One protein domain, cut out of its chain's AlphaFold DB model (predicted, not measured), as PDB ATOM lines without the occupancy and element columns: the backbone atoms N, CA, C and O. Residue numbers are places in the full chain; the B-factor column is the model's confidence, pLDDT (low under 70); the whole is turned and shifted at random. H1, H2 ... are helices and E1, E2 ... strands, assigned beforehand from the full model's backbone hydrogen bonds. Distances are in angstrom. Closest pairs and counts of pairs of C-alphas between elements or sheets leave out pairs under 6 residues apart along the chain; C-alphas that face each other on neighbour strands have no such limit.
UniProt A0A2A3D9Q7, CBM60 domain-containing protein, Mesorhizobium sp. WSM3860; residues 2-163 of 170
ATOM      1  N   ARG A   2     200.529 107.349 104.312       59.81
ATOM      2  CA  ARG A   2     199.206 106.857 103.842       59.81
ATOM      3  C   ARG A   2     198.484 105.861 104.776       59.81
ATOM      4  O   ARG A   2     197.261 105.847 104.808       59.81
ATOM      5  N   TYR A   3     199.216 105.084 105.577       53.25
ATOM      6  CA  TYR A   3     198.646 104.024 106.428       53.25
ATOM      7  C   TYR A   3     197.783 104.550 107.596       53.25
ATOM      8  O   TYR A   3     196.696 104.041 107.850       53.25
ATOM      9  N   ARG A   4     198.213 105.633 108.267       60.22
ATOM     10  CA  ARG A   4     197.476 106.248 109.392       60.22
ATOM     11  C   ARG A   4     196.131 106.859 108.976       60.22
ATOM     12  O   ARG A   4     195.202 106.866 109.778       60.22
ATOM     13  N   LEU A   5     196.030 107.374 107.749       63.38
ATOM     14  CA  LEU A   5     194.798 107.969 107.215       63.38
ATOM     15  C   LEU A   5     193.746 106.898 106.893       63.38
ATOM     16  O   LEU A   5     192.588 107.059 107.265       63.38
ATOM     17  N   LEU A   6     194.162 105.778 106.289       67.69
ATOM     18  CA  LEU A   6     193.284 104.629 106.031       67.69
ATOM     19  C   LEU A   6     192.777 103.995 107.333       67.69
ATOM     20  O   LEU A   6     191.601 103.662 107.444       67.69
ATOM     21  N   GLN A   7     193.643 103.891 108.343       71.12
ATOM     22  CA  GLN A   7     193.284 103.309 109.635       71.12
ATOM     23  C   GLN A   7     192.276 104.173 110.412       71.12
ATOM     24  O   GLN A   7     191.330 103.634 110.975       71.12
ATOM     25  N   ARG A   8     192.409 105.508 110.395       73.69
ATOM     26  CA  ARG A   8     191.424 106.420 111.013       73.69
ATOM     27  C   ARG A   8     190.058 106.372 110.329       73.69
ATOM     28  O   ARG A   8     189.040 106.401 111.015       73.69
ATOM     29  N   ARG A   9     190.037 106.279 108.997       77.88
ATOM     30  CA  ARG A   9     188.795 106.201 108.217       77.88
ATOM     31  C   ARG A   9     188.034 104.910 108.515       77.88
ATOM     32  O   ARG A   9     186.864 104.973 108.859       77.88
ATOM     33  N   ARG A  10     188.743 103.778 108.539       79.25
ATOM     34  CA  ARG A  10     188.175 102.471 108.898       79.25
ATOM     35  C   ARG A  10     187.622 102.435 110.325       79.25
ATOM     36  O   ARG A  10     186.560 101.876 110.545       79.25
ATOM     37  N   VAL A  11     188.319 103.038 111.291       79.31
ATOM     38  CA  VAL A  11     187.808 103.147 112.670       79.31
ATOM     39  C   VAL A  11     186.540 104.002 112.720       79.31
ATOM     40  O   VAL A  11     185.593 103.620 113.389       79.31
ATOM     41  N   SER A  12     186.490 105.112 111.983       78.88
ATOM     42  CA  SER A  12     185.305 105.982 111.949       78.88
ATOM     43  C   SER A  12     184.097 105.287 111.309       78.88
ATOM     44  O   SER A  12     182.986 105.420 111.802       78.88
ATOM     45  N   GLU A  13     184.316 104.503 110.252       79.75
ATOM     46  CA  GLU A  13     183.272 103.691 109.608       79.75
ATOM     47  C   GLU A  13     182.757 102.579 110.533       79.75
ATOM     48  O   GLU A  13     181.555 102.348 110.597       79.75
ATOM     49  N   LEU A  14     183.646 101.930 111.293       72.88
ATOM     50  CA  LEU A  14     183.260 100.923 112.288       72.88
ATOM     51  C   LEU A  14     182.479 101.530 113.459       72.88
ATOM     52  O   LEU A  14     181.527 100.918 113.927       72.88
ATOM     53  N   VAL A  15     182.863 102.725 113.918       72.44
ATOM     54  CA  VAL A  15     182.132 103.451 114.969       72.44
ATOM     55  C   VAL A  15     180.754 103.875 114.467       72.44
ATOM     56  O   VAL A  15     179.773 103.604 115.142       72.44
ATOM     57  N   ALA A  16     180.652 104.439 113.261       67.69
ATOM     58  CA  ALA A  16     179.368 104.826 112.679       67.69
ATOM     59  C   ALA A  16     178.443 103.620 112.423       67.69
ATOM     60  O   ALA A  16     177.233 103.719 112.610       67.69
ATOM     61  N   ALA A  17     178.997 102.471 112.018       63.03
ATOM     62  CA  ALA A  17     178.236 101.229 111.898       63.03
ATOM     63  C   ALA A  17     177.731 100.745 113.267       63.03
ATOM     64  O   ALA A  17     176.554 100.437 113.403       63.03
ATOM     65  N   ALA A  18     178.585 100.770 114.296       60.97
ATOM     66  CA  ALA A  18     178.201 100.392 115.655       60.97
ATOM     67  C   ALA A  18     177.165 101.348 116.276       60.97
ATOM     68  O   ALA A  18     176.282 100.903 117.001       60.97
ATOM     69  N   GLU A  19     177.245 102.651 115.992       62.34
ATOM     70  CA  GLU A  19     176.258 103.648 116.424       62.34
ATOM     71  C   GLU A  19     174.910 103.464 115.710       62.34
ATOM     72  O   GLU A  19     173.866 103.562 116.354       62.34
ATOM     73  N   ASN A  20     174.918 103.130 114.414       60.62
ATOM     74  CA  ASN A  20     173.702 102.779 113.673       60.62
ATOM     75  C   ASN A  20     173.066 101.479 114.192       60.62
ATOM     76  O   ASN A  20     171.851 101.443 114.378       60.62
ATOM     77  N   ASP A  21     173.863 100.447 114.479       61.12
ATOM     78  CA  ASP A  21     173.373  99.184 115.044       61.12
ATOM     79  C   ASP A  21     172.823  99.383 116.471       61.12
ATOM     80  O   ASP A  21     171.751  98.880 116.812       61.12
ATOM     81  N   ALA A  22     173.501 100.182 117.303       60.62
ATOM     82  CA  ALA A  22     173.039 100.513 118.651       60.62
ATOM     83  C   ALA A  22     171.755 101.362 118.638       60.62
ATOM     84  O   ALA A  22     170.846 101.127 119.438       60.62
ATOM     85  N   GLY A  23     171.653 102.321 117.712       62.97
ATOM     86  CA  GLY A  23     170.442 103.111 117.495       62.97
ATOM     87  C   GLY A  23     169.272 102.255 117.007       62.97
ATOM     88  O   GLY A  23     168.163 102.398 117.515       62.97
ATOM     89  N   HIS A  24     169.529 101.311 116.095       68.75
ATOM     90  CA  HIS A  24     168.537 100.353 115.606       68.75
ATOM     91  C   HIS A  24     168.018  99.433 116.712       68.75
ATOM     92  O   HIS A  24     166.835  99.125 116.725       68.75
ATOM     93  N   CYS A  25     168.865  99.014 117.655       74.88
ATOM     94  CA  CYS A  25     168.469  98.102 118.729       74.88
ATOM     95  C   CYS A  25     167.864  98.776 119.963       74.88
ATOM     96  O   CYS A  25     167.422  98.090 120.886       74.88
ATOM     97  N   THR A  26     167.809 100.107 119.985       81.88
ATOM     98  CA  THR A  26     167.218 100.851 121.094       81.88
ATOM     99  C   THR A  26     165.725 101.047 120.856       81.88
ATOM    100  O   THR A  26     165.306 101.604 119.842       81.88
ATOM    101  N   ALA A  27     164.892 100.624 121.808       85.88
ATOM    102  CA  ALA A  27     163.479 100.978 121.797       85.88
ATOM    103  C   ALA A  27     163.327 102.482 122.075       85.88
ATOM    104  O   ALA A  27     163.726 102.975 123.125       85.88
ATOM    105  N   THR A  28     162.756 103.206 121.119       89.19
ATOM    106  CA  THR A  28     162.553 104.664 121.162       89.19
ATOM    107  C   THR A  28     161.080 105.045 121.182       89.19
ATOM    108  O   THR A  28     160.747 106.122 121.663       89.19
ATOM    109  N   SER A  29     160.187 104.158 120.741       92.12
ATOM    110  CA  SER A  29     158.745 104.358 120.837       92.12
ATOM    111  C   SER A  29     158.000 103.054 121.084       92.12
ATOM    112  O   SER A  29     158.433 101.979 120.658       92.12
ATOM    113  N   VAL A  30     156.855 103.169 121.754       94.75
ATOM    114  CA  VAL A  30     155.854 102.106 121.870       94.75
ATOM    115  C   VAL A  30     154.521 102.653 121.394       94.75
ATOM    116  O   VAL A  30     154.132 103.758 121.765       94.75
ATOM    117  N   GLU A  31     153.826 101.875 120.581       97.75
ATOM    118  CA  GLU A  31     152.425 102.081 120.236       97.75
ATOM    119  C   GLU A  31     151.621 100.924 120.823       97.75
ATOM    120  O   GLU A  31     152.004  99.763 120.668       97.75
ATOM    121  N   ILE A  32     150.543 101.243 121.530       98.56
ATOM    122  CA  ILE A  32     149.642 100.270 122.147       98.56
ATOM    123  C   ILE A  32     148.251 100.531 121.584       98.56
ATOM    124  O   ILE A  32     147.676 101.581 121.859       98.56
ATOM    125  N   ASP A  33     147.710  99.581 120.826       98.50
ATOM    126  CA  ASP A  33     146.319  99.637 120.387       98.50
ATOM    127  C   ASP A  33     145.441  99.057 121.492       98.50
ATOM    128  O   ASP A  33     145.500  97.852 121.762       98.50
ATOM    129  N   ALA A  34     144.628  99.894 122.133       98.69
ATOM    130  CA  ALA A  34     143.814  99.479 123.269       98.69
ATOM    131  C   ALA A  34     142.339  99.854 123.115       98.69
ATOM    132  O   ALA A  34     141.988 100.887 122.544       98.69
ATOM    133  N   ALA A  35     141.484  98.998 123.664       98.62
ATOM    134  CA  ALA A  35     140.050  99.194 123.840       98.62
ATOM    135  C   ALA A  35     139.650  98.724 125.244       98.62
ATOM    136  O   ALA A  35     140.471  98.201 126.001       98.62
ATOM    137  N   GLY A  36     138.378  98.860 125.595       98.12
ATOM    138  CA  GLY A  36     137.881  98.284 126.832       98.12
ATOM    139  C   GLY A  36     136.390  98.467 127.022       98.12
ATOM    140  O   GLY A  36     135.691  99.008 126.162       98.12
ATOM    141  N   THR A  37     135.913  98.020 128.176       98.56
ATOM    142  CA  THR A  37     134.544  98.258 128.624       98.56
ATOM    143  C   THR A  37     134.541  99.165 129.851       98.56
ATOM    144  O   THR A  37     135.389  99.043 130.736       98.56
ATOM    145  N   ASP A  38     133.579 100.079 129.902       98.00
ATOM    146  CA  ASP A  38     133.405 101.067 130.957       98.00
ATOM    147  C   ASP A  38     132.411 100.553 131.999       98.00
ATOM    148  O   ASP A  38     131.260 100.233 131.690       98.00
ATOM    149  N   TYR A  39     132.822 100.582 133.263       98.19
ATOM    150  CA  TYR A  39     131.923 100.471 134.405       98.19
ATOM    151  C   TYR A  39     132.378 101.442 135.489       98.19
ATOM    152  O   TYR A  39     133.470 101.317 136.031       98.19
ATOM    153  N   GLN A  40     131.544 102.443 135.789       97.06
ATOM    154  CA  GLN A  40     131.899 103.542 136.702       97.06
ATOM    155  C   GLN A  40     133.214 104.245 136.300       97.06
ATOM    156  O   GLN A  40     134.061 104.590 137.129       97.06
ATOM    157  N   GLY A  41     133.390 104.445 134.993       97.38
ATOM    158  CA  GLY A  41     134.515 105.146 134.385       97.38
ATOM    159  C   GLY A  41     135.372 104.261 133.482       97.38
ATOM    160  O   GLY A  41     135.218 103.043 133.442       97.38
ATOM    161  N   GLN A  42     136.313 104.916 132.808       98.44
ATOM    162  CA  GLN A  42     137.192 104.308 131.812       98.44
ATOM    163  C   GLN A  42     138.170 103.292 132.416       98.44
ATOM    164  O   GLN A  42     138.638 103.517 133.544       98.44
ATOM    165  N   PRO A  43     138.519 102.209 131.700       98.44
ATOM    166  CA  PRO A  43     139.689 101.401 132.013       98.44
ATOM    167  C   PRO A  43     140.964 102.240 131.878       98.44
ATOM    168  O   PRO A  43     141.084 103.110 131.012       98.44
ATOM    169  N   ARG A  44     141.912 102.004 132.781       98.75
ATOM    170  CA  ARG A  44     143.177 102.728 132.874       98.75
ATOM    171  C   ARG A  44     144.326 101.756 132.987       98.75
ATOM    172  O   ARG A  44     144.253 100.809 133.770       98.75
ATOM    173  N   PHE A  45     145.406 102.033 132.275       98.69
ATOM    174  CA  PHE A  45     146.636 101.280 132.433       98.69
ATOM    175  C   PHE A  45     147.848 102.184 132.593       98.69
ATOM    176  O   PHE A  45     147.934 103.262 132.009       98.69
ATOM    177  N   ASP A  46     148.802 101.706 133.377       98.50
ATOM    178  CA  ASP A  46     150.126 102.289 133.483       98.50
ATOM    179  C   ASP A  46     151.071 101.648 132.473       98.50
ATOM    180  O   ASP A  46     151.006 100.442 132.230       98.50
ATOM    181  N   VAL A  47     152.002 102.438 131.942       98.00
ATOM    182  CA  VAL A  47     153.102 101.929 131.115       98.00
ATOM    183  C   VAL A  47     154.411 102.055 131.877       98.00
ATOM    184  O   VAL A  47     154.740 103.138 132.369       98.00
ATOM    185  N   PHE A  48     155.188 100.976 131.942       96.38
ATOM    186  CA  PHE A  48     156.541 100.982 132.496       96.38
ATOM    187  C   PHE A  48     157.572 100.530 131.463       96.38
ATOM    188  O   PHE A  48     157.316  99.643 130.652       96.38
ATOM    189  N   ALA A  49     158.771 101.102 131.548       93.19
ATOM    190  CA  ALA A  49     159.980 100.598 130.904       93.19
ATOM    191  C   ALA A  49     160.952 100.143 132.001       93.19
ATOM    192  O   ALA A  49     161.527 100.965 132.726       93.19
ATOM    193  N   GLY A  50     161.109  98.827 132.165       89.88
ATOM    194  CA  GLY A  50     161.735  98.255 133.357       89.88
ATOM    195  C   GLY A  50     161.002  98.709 134.624       89.88
ATOM    196  O   GLY A  50     159.794  98.550 134.738       89.88
ATOM    197  N   ALA A  51     161.720  99.317 135.572       90.56
ATOM    198  CA  ALA A  51     161.133  99.829 136.817       90.56
ATOM    199  C   ALA A  51     160.563 101.260 136.710       90.56
ATOM    200  O   ALA A  51     159.987 101.769 137.673       90.56
ATOM    201  N   LYS A  52     160.749 101.953 135.578       93.06
ATOM    202  CA  LYS A  52     160.332 103.353 135.424       93.06
ATOM    203  C   LYS A  52     158.904 103.431 134.891       93.06
ATOM    204  O   LYS A  52     158.669 103.039 133.753       93.06
ATOM    205  N   ARG A  53     157.988 104.020 135.668       95.19
ATOM    206  CA  ARG A  53     156.647 104.407 135.192       95.19
ATOM    207  C   ARG A  53     156.770 105.566 134.206       95.19
ATOM    208  O   ARG A  53     157.391 106.581 134.519       95.19
ATOM    209  N   LEU A  54     156.190 105.402 133.028       95.00
ATOM    210  CA  LEU A  54     156.194 106.388 131.948       95.00
ATOM    211  C   LEU A  54     154.933 107.247 131.965       95.00
ATOM    212  O   LEU A  54     155.000 108.432 131.658       95.00
ATOM    213  N   GLY A  55     153.805 106.672 132.379       95.69
ATOM    214  CA  GLY A  55     152.542 107.387 132.489       95.69
ATOM    215  C   GLY A  55     151.366 106.454 132.739       95.69
ATOM    216  O   GLY A  55     151.534 105.236 132.766       95.69
ATOM    217  N   GLU A  56     150.202 107.070 132.911       98.31
ATOM    218  CA  GLU A  56     148.891 106.422 132.968       98.31
ATOM    219  C   GLU A  56     148.093 106.824 131.733       98.31
ATOM    220  O   GLU A  56     148.134 107.986 131.315       98.31
ATOM    221  N   ILE A  57     147.348 105.880 131.178       98.62
ATOM    222  CA  ILE A  57     146.511 106.065 130.001       98.62
ATOM    223  C   ILE A  57     145.092 105.646 130.360       98.62
ATOM    224  O   ILE A  57     144.880 104.552 130.877       98.62
ATOM    225  N   ALA A  58     144.124 106.519 130.085       98.50
ATOM    226  CA  ALA A  58     142.706 106.182 130.123       98.50
ATOM    227  C   ALA A  58     142.255 105.781 128.715       98.50
ATOM    228  O   ALA A  58     142.518 106.503 127.751       98.50
ATOM    229  N   VAL A  59     141.597 104.632 128.608       98.38
ATOM    230  CA  VAL A  59     141.072 104.103 127.349       98.38
ATOM    231  C   VAL A  59     139.585 104.393 127.298       98.38
ATOM    232  O   VAL A  59     138.856 104.045 128.223       98.38
ATOM    233  N   GLN A  60     139.118 105.000 126.209       96.81
ATOM    234  CA  GLN A  60     137.687 105.154 125.990       96.81
ATOM    235  C   GLN A  60     137.062 103.764 125.820       96.81
ATOM    236  O   GLN A  60     137.311 103.101 124.813       96.81
ATOM    237  N   GLY A  61     136.271 103.316 126.793       95.12
ATOM    238  CA  GLY A  61     135.578 102.039 126.706       95.12
ATOM    239  C   GLY A  61     134.131 102.172 126.241       95.12
ATOM    240  O   GLY A  61     133.548 103.263 126.214       95.12
ATOM    241  N   LYS A  62     133.552 101.028 125.867       97.81
ATOM    242  CA  LYS A  62     132.110 100.869 125.634       97.81
ATOM    243  C   LYS A  62     131.398 100.605 126.955       97.81
ATOM    244  O   LYS A  62     131.887  99.819 127.756       97.81
ATOM    245  N   GLU A  63     130.240 101.219 127.186       98.00
ATOM    246  CA  GLU A  63     129.442 100.973 128.398       98.00
ATOM    247  C   GLU A  63     129.173  99.469 128.591       98.00
ATOM    248  O   GLU A  63     128.598  98.829 127.709       98.00
ATOM    249  N   SER A  64     129.548  98.914 129.749       98.00
ATOM    250  CA  SER A  64     129.290  97.509 130.073       98.00
ATOM    251  C   SER A  64     127.924  97.304 130.722       98.00
ATOM    252  O   SER A  64     127.560  97.985 131.685       98.00
ATOM    253  N   LYS A  65     127.191  96.298 130.239       97.25
ATOM    254  CA  LYS A  65     125.944  95.787 130.836       97.25
ATOM    255  C   LYS A  65     126.039  94.297 131.150       97.25
ATOM    256  O   LYS A  65     125.066  93.714 131.636       97.25
ATOM    257  N   ALA A  66     127.201  93.691 130.926       96.69
ATOM    258  CA  ALA A  66     127.424  92.286 131.166       96.69
ATOM    259  C   ALA A  66     127.203  91.920 132.634       96.69
ATOM    260  O   ALA A  66     127.693  92.569 133.554       96.69
ATOM    261  N   SER A  67     126.470  90.833 132.839       96.44
ATOM    262  CA  SER A  67     126.202  90.222 134.144       96.44
ATOM    263  C   SER A  67     126.698  88.774 134.219       96.44
ATOM    264  O   SER A  67     126.718  88.179 135.299       96.44
ATOM    265  N   THR A  68     127.135  88.206 133.087       95.06
ATOM    266  CA  THR A  68     127.681  86.848 132.965       95.06
ATOM    267  C   THR A  68     129.068  86.855 132.317       95.06
ATOM    268  O   THR A  68     129.462  87.814 131.659       95.06
ATOM    269  N   GLY A  69     129.821  85.759 132.477       92.56
ATOM    270  CA  GLY A  69     131.110  85.569 131.798       92.56
ATOM    271  C   GLY A  69     131.019  85.703 130.277       92.56
ATOM    272  O   GLY A  69     131.792  86.441 129.682       92.56
ATOM    273  N   GLU A  70     130.031  85.051 129.669       94.69
ATOM    274  CA  GLU A  70     129.814  85.077 128.219       94.69
ATOM    275  C   GLU A  70     129.515  86.488 127.695       94.69
ATOM    276  O   GLU A  70     130.087  86.913 126.695       94.69
ATOM    277  N   GLN A  71     128.684  87.254 128.411       96.75
ATOM    278  CA  GLN A  71     128.386  88.639 128.039       96.75
ATOM    279  C   GLN A  71     129.631  89.529 128.098       96.75
ATOM    280  O   GLN A  71     129.801  90.376 127.230       96.75
ATOM    281  N   ARG A  72     130.524  89.313 129.073       95.31
ATOM    282  CA  ARG A  72     131.784  90.072 129.179       95.31
ATOM    283  C   ARG A  72     132.697  89.823 127.989       95.31
ATOM    284  O   ARG A  72     133.236  90.773 127.433       95.31
ATOM    285  N   VAL A  73     132.821  88.563 127.570       95.12
ATOM    286  CA  VAL A  73     133.582  88.197 126.368       95.12
ATOM    287  C   VAL A  73     132.985  88.883 125.138       95.12
ATOM    288  O   VAL A  73     133.722  89.478 124.354       95.12
ATOM    289  N   ALA A  74     131.658  88.841 124.979       96.75
ATOM    290  CA  ALA A  74     130.978  89.448 123.838       96.75
ATOM    291  C   ALA A  74     131.158  90.976 123.790       96.75
ATOM    292  O   ALA A  74     131.563  91.505 122.756       96.75
ATOM    293  N   GLU A  75     130.923  91.676 124.906       97.50
ATOM    294  CA  GLU A  75     131.092  93.134 124.996       97.50
ATOM    295  C   GLU A  75     132.540  93.556 124.732       97.50
ATOM    296  O   GLU A  75     132.778  94.488 123.966       97.50
ATOM    297  N   LEU A  76     133.517  92.854 125.317       97.19
ATOM    298  CA  LEU A  76     134.928  93.181 125.119       97.19
ATOM    299  C   LEU A  76     135.378  92.914 123.677       97.19
ATOM    300  O   LEU A  76     136.117  93.718 123.111       97.19
ATOM    301  N   THR A  77     134.883  91.843 123.054       95.88
ATOM    302  CA  THR A  77     135.125  91.555 121.631       95.88
ATOM    303  C   THR A  77     134.536  92.647 120.736       95.88
ATOM    304  O   THR A  77     135.161  93.066 119.763       95.88
ATOM    305  N   GLU A  78     133.346  93.155 121.063       96.69
ATOM    306  CA  GLU A  78     132.731  94.256 120.324       96.69
ATOM    307  C   GLU A  78     133.483  95.582 120.524       96.69
ATOM    308  O   GLU A  78     133.640  96.363 119.581       96.69
ATOM    309  N   ALA A  79     133.967  95.846 121.739       97.12
ATOM    310  CA  ALA A  79     134.795  97.008 122.044       97.12
ATOM    311  C   ALA A  79     136.143  96.950 121.323       97.12
ATOM    312  O   ALA A  79     136.618  97.969 120.823       97.12
ATOM    313  N   ALA A  80     136.732  95.758 121.194       95.88
ATOM    314  CA  ALA A  80     138.020  95.557 120.544       95.88
ATOM    315  C   ALA A  80     138.065  96.109 119.114       95.88
ATOM    316  O   ALA A  80     139.133  96.535 118.674       95.88
ATOM    317  N   VAL A  81     136.942  96.121 118.379       95.50
ATOM    318  CA  VAL A  81     136.818  96.690 117.018       95.50
ATOM    319  C   VAL A  81     137.197  98.172 116.968       95.50
ATOM    320  O   VAL A  81     137.722  98.632 115.957       95.50
ATOM    321  N   GLU A  82     136.989  98.893 118.066       95.12
ATOM    322  CA  GLU A  82     137.219 100.334 118.192       95.12
ATOM    323  C   GLU A  82     138.536 100.663 118.909       95.12
ATOM    324  O   GLU A  82     138.713 101.784 119.381       95.12
ATOM    325  N   ALA A  83     139.466  99.703 118.994       97.94
ATOM    326  CA  ALA A  83     140.773  99.932 119.600       97.94
ATOM    327  C   ALA A  83     141.497 101.125 118.962       97.94
ATOM    328  O   ALA A  83     141.549 101.257 117.737       97.94
ATOM    329  N   GLN A  84     142.069 101.977 119.813       98.31
ATOM    330  CA  GLN A  84     142.764 103.194 119.408       98.31
ATOM    331  C   GLN A  84     144.250 103.118 119.764       98.31
ATOM    332  O   GLN A  84     144.591 102.537 120.799       98.31
ATOM    333  N   PRO A  85     145.127 103.720 118.942       98.31
ATOM    334  CA  PRO A  85     146.553 103.746 119.210       98.31
ATOM    335  C   PRO A  85     146.896 104.763 120.300       98.31
ATOM    336  O   PRO A  85     146.465 105.919 120.268       98.31
ATOM    337  N   PHE A  86     147.758 104.353 121.223       98.44
ATOM    338  CA  PHE A  86     148.392 105.219 122.209       98.44
ATOM    339  C   PHE A  86     149.907 105.179 122.033       98.44
ATOM    340  O   PHE A  86     150.505 104.104 122.033       98.44
ATOM    341  N   HIS A  87     150.534 106.350 121.908       97.62
ATOM    342  CA  HIS A  87     151.969 106.469 121.658       97.62
ATOM    343  C   HIS A  87     152.729 106.883 122.919       97.62
ATOM    344  O   HIS A  87     152.374 107.857 123.583       97.62
ATOM    345  N   ILE A  88     153.807 106.160 123.216       95.38
ATOM    346  CA  ILE A  88     154.684 106.387 124.360       95.38
ATOM    347  C   ILE A  88     156.108 106.592 123.851       95.38
ATOM    348  O   ILE A  88     156.642 105.775 123.099       95.38
ATOM    349  N   ASP A  89     156.725 107.686 124.289       92.12
ATOM    350  CA  ASP A  89     158.109 108.021 123.974       92.12
ATOM    351  C   ASP A  89     159.082 107.314 124.935       92.12
ATOM    352  O   ASP A  89     158.975 107.435 126.160       92.12
ATOM    353  N   LEU A  90     160.046 106.582 124.370       88.00
ATOM    354  CA  LEU A  90     161.145 105.919 125.080       88.00
ATOM    355  C   LEU A  90     162.520 106.540 124.780       88.00
ATOM    356  O   LEU A  90     163.524 106.077 125.323       88.00
ATOM    357  N   SER A  91     162.588 107.594 123.959       80.50
ATOM    358  CA  SER A  91     163.826 108.180 123.414       80.50
ATOM    359  C   SER A  91     164.834 108.695 124.456       80.50
ATOM    360  O   SER A  91     165.985 108.966 124.123       80.50
ATOM    361  N   GLY A  92     164.466 108.752 125.740       71.44
ATOM    362  CA  GLY A  92     165.329 109.152 126.858       71.44
ATOM    363  C   GLY A  92     166.444 108.163 127.242       71.44
ATOM    364  O   GLY A  92     166.852 108.154 128.403       71.44
ATOM    365  N   GLY A  93     166.910 107.309 126.323       64.69
ATOM    366  CA  GLY A  93     167.984 106.336 126.570       64.69
ATOM    367  C   GLY A  93     167.590 105.191 127.506       64.69
ATOM    368  O   GLY A  93     168.450 104.538 128.098       64.69
ATOM    369  N   LEU A  94     166.287 104.950 127.668       68.94
ATOM    370  CA  LEU A  94     165.799 103.773 128.364       68.94
ATOM    371  C   LEU A  94     166.105 102.579 127.456       68.94
ATOM    372  O   LEU A  94     165.521 102.455 126.388       68.94
ATOM    373  N   ASN A  95     167.015 101.699 127.868       74.75
ATOM    374  CA  ASN A  95     167.206 100.395 127.231       74.75
ATOM    375  C   ASN A  95     166.535  99.317 128.100       74.75
ATOM    376  O   ASN A  95     167.230  98.569 128.802       74.75
ATOM    377  N   PRO A  96     165.189  99.310 128.204       82.12
ATOM    378  CA  PRO A  96     164.522  98.392 129.102       82.12
ATOM    379  C   PRO A  96     164.636  96.969 128.565       82.12
ATOM    380  O   PRO A  96     164.576  96.729 127.367       82.12
ATOM    381  N   LYS A  97     164.736  95.991 129.463       85.62
ATOM    382  CA  LYS A  97     164.584  94.579 129.078       85.62
ATOM    383  C   LYS A  97     163.118  94.175 128.932       85.62
ATOM    384  O   LYS A  97     162.824  93.154 128.320       85.62
ATOM    385  N   THR A  98     162.220  94.964 129.517       92.25
ATOM    386  CA  THR A  98     160.784  94.708 129.567       92.25
ATOM    387  C   THR A  98     159.994  96.006 129.453       92.25
ATOM    388  O   THR A  98     160.359  97.021 130.050       92.25
ATOM    389  N   ILE A  99     158.895  95.963 128.709       95.62
ATOM    390  CA  ILE A  99     157.836  96.976 128.774       95.62
ATOM    391  C   ILE A  99     156.656  96.328 129.490       95.62
ATOM    392  O   ILE A  99     156.319  95.185 129.193       95.62
ATOM    393  N   GLU A 100     156.056  97.023 130.446       97.44
ATOM    394  CA  GLU A 100     154.883  96.544 131.179       97.44
ATOM    395  C   GLU A 100     153.694  97.451 130.890       97.44
ATOM    396  O   GLU A 100     153.806  98.674 130.985       97.44
ATOM    397  N   ILE A 101     152.563  96.831 130.581       98.50
ATOM    398  CA  ILE A 101     151.244  97.445 130.501       98.50
ATOM    399  C   ILE A 101     150.463  96.904 131.691       98.50
ATOM    400  O   ILE A 101     150.115  95.726 131.721       98.50
ATOM    401  N   ARG A 102     150.226  97.744 132.696       98.50
ATOM    402  CA  ARG A 102     149.574  97.339 133.942       98.50
ATOM    403  C   ARG A 102     148.163  97.894 133.993       98.50
ATOM    404  O   ARG A 102     148.009  99.103 134.107       98.50
ATOM    405  N   TYR A 103     147.151  97.038 133.952       98.56
ATOM    406  CA  TYR A 103     145.760  97.417 134.196       98.56
ATOM    407  C   TYR A 103     145.554  97.690 135.696       98.56
ATOM    408  O   TYR A 103     145.892  96.839 136.521       98.56
ATOM    409  N   VAL A 104     145.077  98.889 136.062       98.00
ATOM    410  CA  VAL A 104     145.155  99.386 137.458       98.00
ATOM    411  C   VAL A 104     143.817  99.660 138.145       98.00
ATOM    412  O   VAL A 104     143.806  99.926 139.348       98.00
ATOM    413  N   ASN A 105     142.697  99.650 137.424       98.19
ATOM    414  CA  ASN A 105     141.411 100.080 137.976       98.19
ATOM    415  C   ASN A 105     140.228  99.169 137.626       98.19
ATOM    416  O   ASN A 105     139.118  99.669 137.444       98.19
ATOM    417  N   ASP A 106     140.449  97.858 137.580       97.38
ATOM    418  CA  ASP A 106     139.378  96.867 137.535       97.38
ATOM    419  C   ASP A 106     138.270  97.190 138.546       97.38
ATOM    420  O   ASP A 106     138.508  97.529 139.712       97.38
ATOM    421  N   GLN A 107     137.036  97.110 138.057       97.00
ATOM    422  CA  GLN A 107     135.852  97.210 138.879       97.00
ATOM    423  C   GLN A 107     134.693  96.487 138.199       97.00
ATOM    424  O   GLN A 107     134.317  96.818 137.077       97.00
ATOM    425  N   ARG A 108     134.034  95.611 138.957       95.06
ATOM    426  CA  ARG A 108     132.804  94.932 138.544       95.06
ATOM    427  C   ARG A 108     131.665  95.166 139.523       95.06
ATOM    428  O   ARG A 108     131.882  95.375 140.717       95.06
ATOM    429  N   ALA A 109     130.435  95.075 139.030       95.62
ATOM    430  CA  ALA A 109     129.227  95.266 139.832       95.62
ATOM    431  C   ALA A 109     128.980  94.157 140.877       95.62
ATOM    432  O   ALA A 109     128.140  94.319 141.767       95.62
ATOM    433  N   GLY A 110     129.702  93.037 140.769       91.25
ATOM    434  CA  GLY A 110     129.495  91.814 141.541       91.25
ATOM    435  C   GLY A 110     128.698  90.764 140.764       91.25
ATOM    436  O   GLY A 110     128.233  91.001 139.651       91.25
ATOM    437  N   ASP A 111     128.566  89.569 141.336       89.75
ATOM    438  CA  ASP A 111     127.947  88.438 140.641       89.75
ATOM    439  C   ASP A 111     126.464  88.683 140.331       89.75
ATOM    440  O   ASP A 111     125.691  89.132 141.180       89.75
ATOM    441  N   GLY A 112     126.075  88.406 139.082       90.25
ATOM    442  CA  GLY A 112     124.710  88.592 138.584       90.25
ATOM    443  C   GLY A 112     124.271  90.050 138.426       90.25
ATOM    444  O   GLY A 112     123.110  90.296 138.098       90.25
ATOM    445  N   ARG A 113     125.161  91.025 138.654       96.56
ATOM    446  CA  ARG A 113     124.868  92.454 138.478       96.56
ATOM    447  C   ARG A 113     125.512  92.983 137.195       96.56
ATOM    448  O   ARG A 113     126.609  92.543 136.862       96.56
ATOM    449  N   PRO A 114     124.847  93.906 136.479       96.94
ATOM    450  CA  PRO A 114     125.354  94.427 135.220       96.94
ATOM    451  C   PRO A 114     126.516  95.395 135.445       96.94
ATOM    452  O   PRO A 114     126.417  96.314 136.267       96.94
ATOM    453  N   GLY A 115     127.570  95.209 134.659       97.56
ATOM    454  CA  GLY A 115     128.693  96.123 134.549       97.56
ATOM    455  C   GLY A 115     130.011  95.503 134.994       97.56
ATOM    456  O   GLY A 115     130.157  95.036 136.129       97.56
ATOM    457  N   ASP A 116     130.976  95.543 134.085       97.31
ATOM    458  CA  ASP A 116     132.339  95.090 134.307       97.31
ATOM    459  C   ASP A 116     133.329  95.964 133.517       97.31
ATOM    460  O   ASP A 116     133.131  96.233 132.325       97.31
ATOM    461  N   ARG A 117     134.379  96.448 134.185       98.31
ATOM    462  CA  ARG A 117     135.411  97.283 133.574       98.31
ATOM    463  C   ARG A 117     136.558  96.392 133.138       98.31
ATOM    464  O   ARG A 117     137.255  95.835 133.979       98.31
ATOM    465  N   ASN A 118     136.811  96.321 131.838       98.00
ATOM    466  CA  ASN A 118     137.829  95.429 131.291       98.00
ATOM    467  C   ASN A 118     138.731  96.166 130.310       98.00
ATOM    468  O   ASN A 118     138.307  97.125 129.662       98.00
ATOM    469  N   LEU A 119     139.963  95.679 130.174       98.62
ATOM    470  CA  LEU A 119     140.947  96.200 129.235       98.62
ATOM    471  C   LEU A 119     141.208  95.173 128.131       98.62
ATOM    472  O   LEU A 119     141.305  93.971 128.380       98.62
ATOM    473  N   PHE A 120     141.360  95.659 126.905       98.50
ATOM    474  CA  PHE A 120     141.784  94.862 125.765       98.50
ATOM    475  C   PHE A 120     142.977  95.518 125.082       98.50
ATOM    476  O   PHE A 120     142.903  96.680 124.684       98.50
ATOM    477  N   ILE A 121     144.058  94.760 124.907       98.50
ATOM    478  CA  ILE A 121     145.236  95.181 124.149       98.50
ATOM    479  C   ILE A 121     145.231  94.431 122.823       98.50
ATOM    480  O   ILE A 121     145.549  93.245 122.770       98.50
ATOM    481  N   ARG A 122     144.859  95.120 121.744       97.69
ATOM    482  CA  ARG A 122     144.785  94.546 120.395       97.69
ATOM    483  C   ARG A 122     146.175  94.255 119.846       97.69
ATOM    484  O   ARG A 122     146.414  93.190 119.292       97.69
ATOM    485  N   SER A 123     147.074  95.227 119.944       97.12
ATOM    486  CA  SER A 123     148.419  95.106 119.394       97.12
ATOM    487  C   SER A 123     149.404  95.985 120.153       97.12
ATOM    488  O   SER A 123     149.026  96.973 120.787       97.12
ATOM    489  N   ILE A 124     150.679  95.606 120.094       97.06
ATOM    490  CA  ILE A 124     151.785  96.419 120.589       97.06
ATOM    491  C   ILE A 124     152.814  96.510 119.474       97.06
ATOM    492  O   ILE A 124     153.162  95.495 118.862       97.06
ATOM    493  N   LYS A 125     153.329  97.711 119.225       95.50
ATOM    494  CA  LYS A 125     154.450  97.937 118.313       95.50
ATOM    495  C   LYS A 125     155.574  98.641 119.052       95.50
ATOM    496  O   LYS A 125     155.324  99.573 119.810       95.50
ATOM    497  N   VAL A 126     156.812  98.237 118.796       92.31
ATOM    498  CA  VAL A 126     158.013  98.924 119.289       92.31
ATOM    499  C   VAL A 126     158.789  99.442 118.088       92.31
ATOM    500  O   VAL A 126     159.066  98.681 117.165       92.31
ATOM    501  N   ASN A 127     159.100 100.740 118.059       91.19
ATOM    502  CA  ASN A 127     159.679 101.410 116.884       91.19
ATOM    503  C   ASN A 127     158.879 101.144 115.587       91.19
ATOM    504  O   ASN A 127     159.448 100.979 114.509       91.19
ATOM    505  N   GLY A 128     157.550 101.043 115.698       91.81
ATOM    506  CA  GLY A 128     156.649 100.724 114.584       91.81
ATOM    507  C   GLY A 128     156.626  99.250 114.155       91.81
ATOM    508  O   GLY A 128     155.813  98.894 113.306       91.81
ATOM    509  N   GLN A 129     157.458  98.382 114.742       91.19
ATOM    510  CA  GLN A 129     157.469  96.944 114.456       91.19
ATOM    511  C   GLN A 129     156.491  96.199 115.370       91.19
ATOM    512  O   GLN A 129     156.556  96.393 116.587       91.19
ATOM    513  N   PRO A 130     155.603  95.341 114.834       92.44
ATOM    514  CA  PRO A 130     154.664  94.578 115.647       92.44
ATOM    515  C   PRO A 130     155.393  93.597 116.568       92.44
ATOM    516  O   PRO A 130     156.315  92.888 116.163       92.44
ATOM    517  N   VAL A 131     154.947  93.540 117.818       92.12
ATOM    518  CA  VAL A 131     155.423  92.577 118.808       92.12
ATOM    519  C   VAL A 131     154.655  91.263 118.622       92.12
ATOM    520  O   VAL A 131     153.428  91.270 118.701       92.12
ATOM    521  N   PRO A 132     155.335  90.124 118.399       90.69
ATOM    522  CA  PRO A 132     154.665  88.835 118.286       90.69
ATOM    523  C   PRO A 132     154.161  88.336 119.646       90.69
ATOM    524  O   PRO A 132     154.816  88.540 120.671       90.69
ATOM    525  N   ASN A 133     153.064  87.573 119.634       89.50
ATOM    526  CA  ASN A 133     152.457  86.985 120.835       89.50
ATOM    527  C   ASN A 133     153.438  86.146 121.676       89.50
ATOM    528  O   ASN A 133     153.325  86.108 122.893       89.50
ATOM    529  N   SER A 134     154.454  85.531 121.061       89.31
ATOM    530  CA  SER A 134     155.492  84.768 121.772       89.31
ATOM    531  C   SER A 134     156.385  85.607 122.696       89.31
ATOM    532  O   SER A 134     157.096  85.042 123.525       89.31
ATOM    533  N   LYS A 135     156.371  86.940 122.562       91.31
ATOM    534  CA  LYS A 135     157.072  87.875 123.457       91.31
ATOM    535  C   LYS A 135     156.170  88.454 124.545       91.31
ATOM    536  O   LYS A 135     156.662  89.218 125.379       91.31
ATOM    537  N   LEU A 136     154.881  88.121 124.516       94.19
ATOM    538  CA  LEU A 136     153.901  88.569 125.489       94.19
ATOM    539  C   LEU A 136     153.840  87.583 126.653       94.19
ATOM    540  O   LEU A 136     153.795  86.367 126.466       94.19
ATOM    541  N   HIS A 137     153.817  88.121 127.862       94.75
ATOM    542  CA  HIS A 137     153.552  87.370 129.079       94.75
ATOM    543  C   HIS A 137     152.481  88.115 129.863       94.75
ATOM    544  O   HIS A 137     152.619  89.314 130.076       94.75
ATOM    545  N   VAL A 138     151.415  87.434 130.268       93.88
ATOM    546  CA  VAL A 138     150.310  88.039 131.022       93.88
ATOM    547  C   VAL A 138     150.287  87.428 132.410       93.88
ATOM    548  O   VAL A 138     150.523  86.230 132.558       93.88
ATOM    549  N   ASP A 139     149.991  88.243 133.416       92.19
ATOM    550  CA  ASP A 139     149.686  87.748 134.752       92.19
ATOM    551  C   ASP A 139     148.421  86.878 134.708       92.19
ATOM    552  O   ASP A 139     147.354  87.356 134.305       92.19
ATOM    553  N   GLU A 140     148.535  85.620 135.146       88.12
ATOM    554  CA  GLU A 140     147.458  84.621 135.115       88.12
ATOM    555  C   GLU A 140     146.176  85.123 135.790       88.12
ATOM    556  O   GLU A 140     145.078  84.784 135.359       88.12
ATOM    557  N   GLN A 141     146.295  85.964 136.823       87.06
ATOM    558  CA  GLN A 141     145.139  86.490 137.560       87.06
ATOM    559  C   GLN A 141     144.284  87.450 136.723       87.06
ATOM    560  O   GLN A 141     143.060  87.488 136.868       87.06
ATOM    561  N   SER A 142     144.935  88.210 135.842       83.62
ATOM    562  CA  SER A 142     144.285  89.166 134.943       83.62
ATOM    563  C   SER A 142     143.870  88.552 133.614       83.62
ATOM    564  O   SER A 142     143.007  89.105 132.929       83.62
ATOM    565  N   HIS A 143     144.485  87.426 133.245       87.19
ATOM    566  CA  HIS A 143     144.412  86.867 131.905       87.19
ATOM    567  C   HIS A 143     143.013  86.351 131.568       87.19
ATOM    568  O   HIS A 143     142.481  85.448 132.211       87.19
ATOM    569  N   GLY A 144     142.425  86.921 130.516       89.69
ATOM    570  CA  GLY A 144     141.271  86.342 129.841       89.69
ATOM    571  C   GLY A 144     141.705  85.375 128.747       89.69
ATOM    572  O   GLY A 144     141.519  84.166 128.850       89.69
ATOM    573  N   TYR A 145     142.269  85.933 127.679       90.31
ATOM    574  CA  TYR A 145     142.837  85.192 126.556       90.31
ATOM    575  C   TYR A 145     143.929  86.023 125.880       90.31
ATOM    576  O   TYR A 145     143.953  87.248 126.009       90.31
ATOM    577  N   THR A 146     144.817  85.344 125.154       92.56
ATOM    578  CA  THR A 146     145.782  85.950 124.229       92.56
ATOM    579  C   THR A 146     145.784  85.127 122.951       92.56
ATOM    580  O   THR A 146     146.137  83.948 122.981       92.56
ATOM    581  N   ASP A 147     145.378  85.736 121.843       90.62
ATOM    582  CA  ASP A 147     145.324  85.113 120.520       90.62
ATOM    583  C   ASP A 147     145.630  86.146 119.419       90.62
ATOM    584  O   ASP A 147     146.182  87.216 119.689       90.62
ATOM    585  N   ASP A 148     145.319  85.828 118.163       89.38
ATOM    586  CA  ASP A 148     145.583  86.710 117.020       89.38
ATOM    587  C   ASP A 148     144.732  87.996 117.029       89.38
ATOM    588  O   ASP A 148     145.029  88.935 116.288       89.38
ATOM    589  N   SER A 149     143.676  88.065 117.848       91.19
ATOM    590  CA  SER A 149     142.854  89.268 118.007       91.19
ATOM    591  C   SER A 149     143.436  90.259 119.018       91.19
ATOM    592  O   SER A 149     143.163  91.459 118.914       91.19
ATOM    593  N   GLY A 150     144.231  89.774 119.979       94.94
ATOM    594  CA  GLY A 150     144.835  90.566 121.046       94.94
ATOM    595  C   GLY A 150     144.841  89.847 122.396       94.94
ATOM    596  O   GLY A 150     144.777  88.621 122.477       94.94
ATOM    597  N   THR A 151     144.938  90.626 123.473       97.38
ATOM    598  CA  THR A 151     144.950  90.162 124.865       97.38
ATOM    599  C   THR A 151     143.829  90.811 125.669       97.38
ATOM    600  O   THR A 151     143.775  92.036 125.785       97.38
ATOM    601  N   ALA A 152     142.970  89.991 126.270       97.50
ATOM    602  CA  ALA A 152     141.945  90.434 127.211       97.50
ATOM    603  C   ALA A 152     142.456  90.390 128.656       97.50
ATOM    604  O   ALA A 152     143.038  89.389 129.086       97.50
ATOM    605  N   MET A 153     142.181  91.457 129.408       97.81
ATOM    606  CA  MET A 153     142.497  91.590 130.828       97.81
ATOM    607  C   MET A 153     141.222  91.924 131.609       97.81
ATOM    608  O   MET A 153     140.682  93.027 131.487       97.81
ATOM    609  N   TYR A 154     140.732  90.958 132.391       95.81
ATOM    610  CA  TYR A 154     139.462  91.073 133.124       95.81
ATOM    611  C   TYR A 154     139.615  91.559 134.563       95.81
ATOM    612  O   TYR A 154     138.632  91.917 135.196       95.81
ATOM    613  N   THR A 155     140.830  91.536 135.108       95.81
ATOM    614  CA  THR A 155     141.119  92.068 136.442       95.81
ATOM    615  C   THR A 155     142.454  92.801 136.437       95.81
ATOM    616  O   THR A 155     143.214  92.709 135.468       95.81
ATOM    617  N   ASN A 156     142.743  93.545 137.506       97.75
ATOM    618  CA  ASN A 156     144.031  94.216 137.668       97.75
ATOM    619  C   ASN A 156     145.191  93.234 137.497       97.75
ATOM    620  O   ASN A 156     145.205  92.162 138.096       97.75
ATOM    621  N   GLY A 157     146.193  93.646 136.732       97.12
ATOM    622  CA  GLY A 157     147.379  92.842 136.475       97.12
ATOM    623  C   GLY A 157     148.165  93.397 135.307       97.12
ATOM    624  O   GLY A 157     147.940  94.532 134.877       97.12
ATOM    625  N   SER A 158     149.103  92.607 134.805       97.75
ATOM    626  CA  SER A 158     150.119  93.107 133.888       97.75
ATOM    627  C   SER A 158     150.261  92.241 132.648       97.75
ATOM    628  O   SER A 158     150.245  91.014 132.711       97.75
ATOM    629  N   LEU A 159     150.455  92.914 131.519       97.81
ATOM    630  CA  LEU A 159     150.951  92.362 130.271       97.81
ATOM    631  C   LEU A 159     152.380  92.876 130.071       97.81
ATOM    632  O   LEU A 159     152.617  94.078 129.942       97.81
ATOM    633  N   TRP A 160     153.340  91.964 130.047       96.88
ATOM    634  CA  TRP A 160     154.741  92.252 129.787       96.88
ATOM    635  C   TRP A 160     155.110  91.925 128.349       96.88
ATOM    636  O   TRP A 160     154.769  90.869 127.819       96.88
ATOM    637  N   VAL A 161     155.901  92.812 127.760       94.62
ATOM    638  CA  VAL A 161     156.629  92.580 126.519       94.62
ATOM    639  C   VAL A 161     158.086  92.334 126.867       94.62
ATOM    640  O   VAL A 161     158.736  93.190 127.477       94.62
ATOM    641  N   SER A 162     158.612  91.183 126.460       89.62
ATOM    642  CA  SER A 162     160.026  90.852 126.645       89.62
ATOM    643  C   SER A 162     160.883  91.361 125.488       89.62
ATOM    644  O   SER A 162     160.522  91.224 124.317       89.62
ATOM    645  N   GLY A 163     162.046  91.923 125.819       82.94
ATOM    646  CA  GLY A 163     163.103  92.195 124.852       82.94
ATOM    647  C   GLY A 163     163.827  90.913 124.395       82.94
ATOM    648  O   GLY A 163     163.642  89.856 125.002       82.94
TER     649      GLY A 163
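What this domain is: This is residues 2 to 163 of the 170 residues of the protein "CBM60 domain-containing protein" of Mesorhizobium sp. WSM3860 (UniProt A0A2A3D9Q7). Two twisted sheets of five strands each are stacked face to face as a sandwich, and the long helix H1 sticks out from one end of it with residues 2 to 22 standing free. The short helix H2 packs on one face of one of the sheets, over its strand E6. The printed part has 162 residues, in the order H1, E1, E2, E3, H2, then E4 to E10; the sheets run E4, E1, E6, E9, E8 and E3, E2, E5, E10, E7, both antiparallel throughout. The class is mixed, helices and strands; the whole is loose, with a radius of gyration of the C-alphas of 20.4 A, and a rod spanning 84 by 27 by 25 A, its length made by H1.

Where its parts are: H1, residues 2 to 25, begins with C-alpha 2 at (199.206, 106.857, 103.842) and is 35.3 A long from first to last C-alpha. E1, residues 29 to 38, is 27.5 A long; E2 is residues 44 to 49 and E3 residues 52 to 58. H2, residues 69 to 80, is 16.6 A long and begins with C-alpha 69 at (131.110, 85.569, 131.798). E4 is residues 84 to 89, E5 residues 98 to 103, and E6, residues 116 to 126, is 30.0 A long. E7 is residues 136 to 138, E8 143 to 147, E9 150 to 153, and E10 157 to 162, with C-alpha 162 at (160.026, 90.852, 126.645).

How they stand to each other: In the first sheet, E4, E1, E6, E9, E8, backbone N and O pairs within hydrogen-bond range across neighbour strands are, among them, N 30 and O 88 between E1 and E4, 2.9 A; N 120 and O 35 between E6 and E1, 2.8 A; N 121 and O 151 between E6 and E9, 2.9 A; and N 144 and O 152 in the hairpin E8 and E9, 2.9 A. In the second, such pairs are N 54 and O 47 in the hairpin E2 and E3, 2.8 A; N 48 and O 100, E2 and E5, 2.9 A; N 101 and O 159, E5 and E10, 2.8 A; N 160 and O 137, E10 and E7, 2.7 A. The sheets make a sandwich, two sheets face to face, their best planes 18 degrees apart and the facing parts 9.5 A centre to centre. H2 makes two layers with the first sheet, a helix on one face of it, at a height over the sheet of 7.9 A, slantwise to the strands at 42 degrees to E6 on the local plane. The closest C-alphas of H2 and E1 are those of Ala 80 and Ala 35, 5.3 A apart. H1 is on neither sheet. In H1 and H2 every O i to N i+4 pair is within hydrogen-bond range.

The domain as a whole: The C-alphas of Arg 2 and Gly 112, the two farthest apart, are 84.2 A apart. Without residues 2 to 22 the body spans 52 by 26 by 25 A. The printed part has no cut; its one long link is E5 to E6, residues 104 to 115. Mean pLDDT of the printed part is 90.2, with residues 2 to 6, 16 to 24 and 93 to 94 under 70.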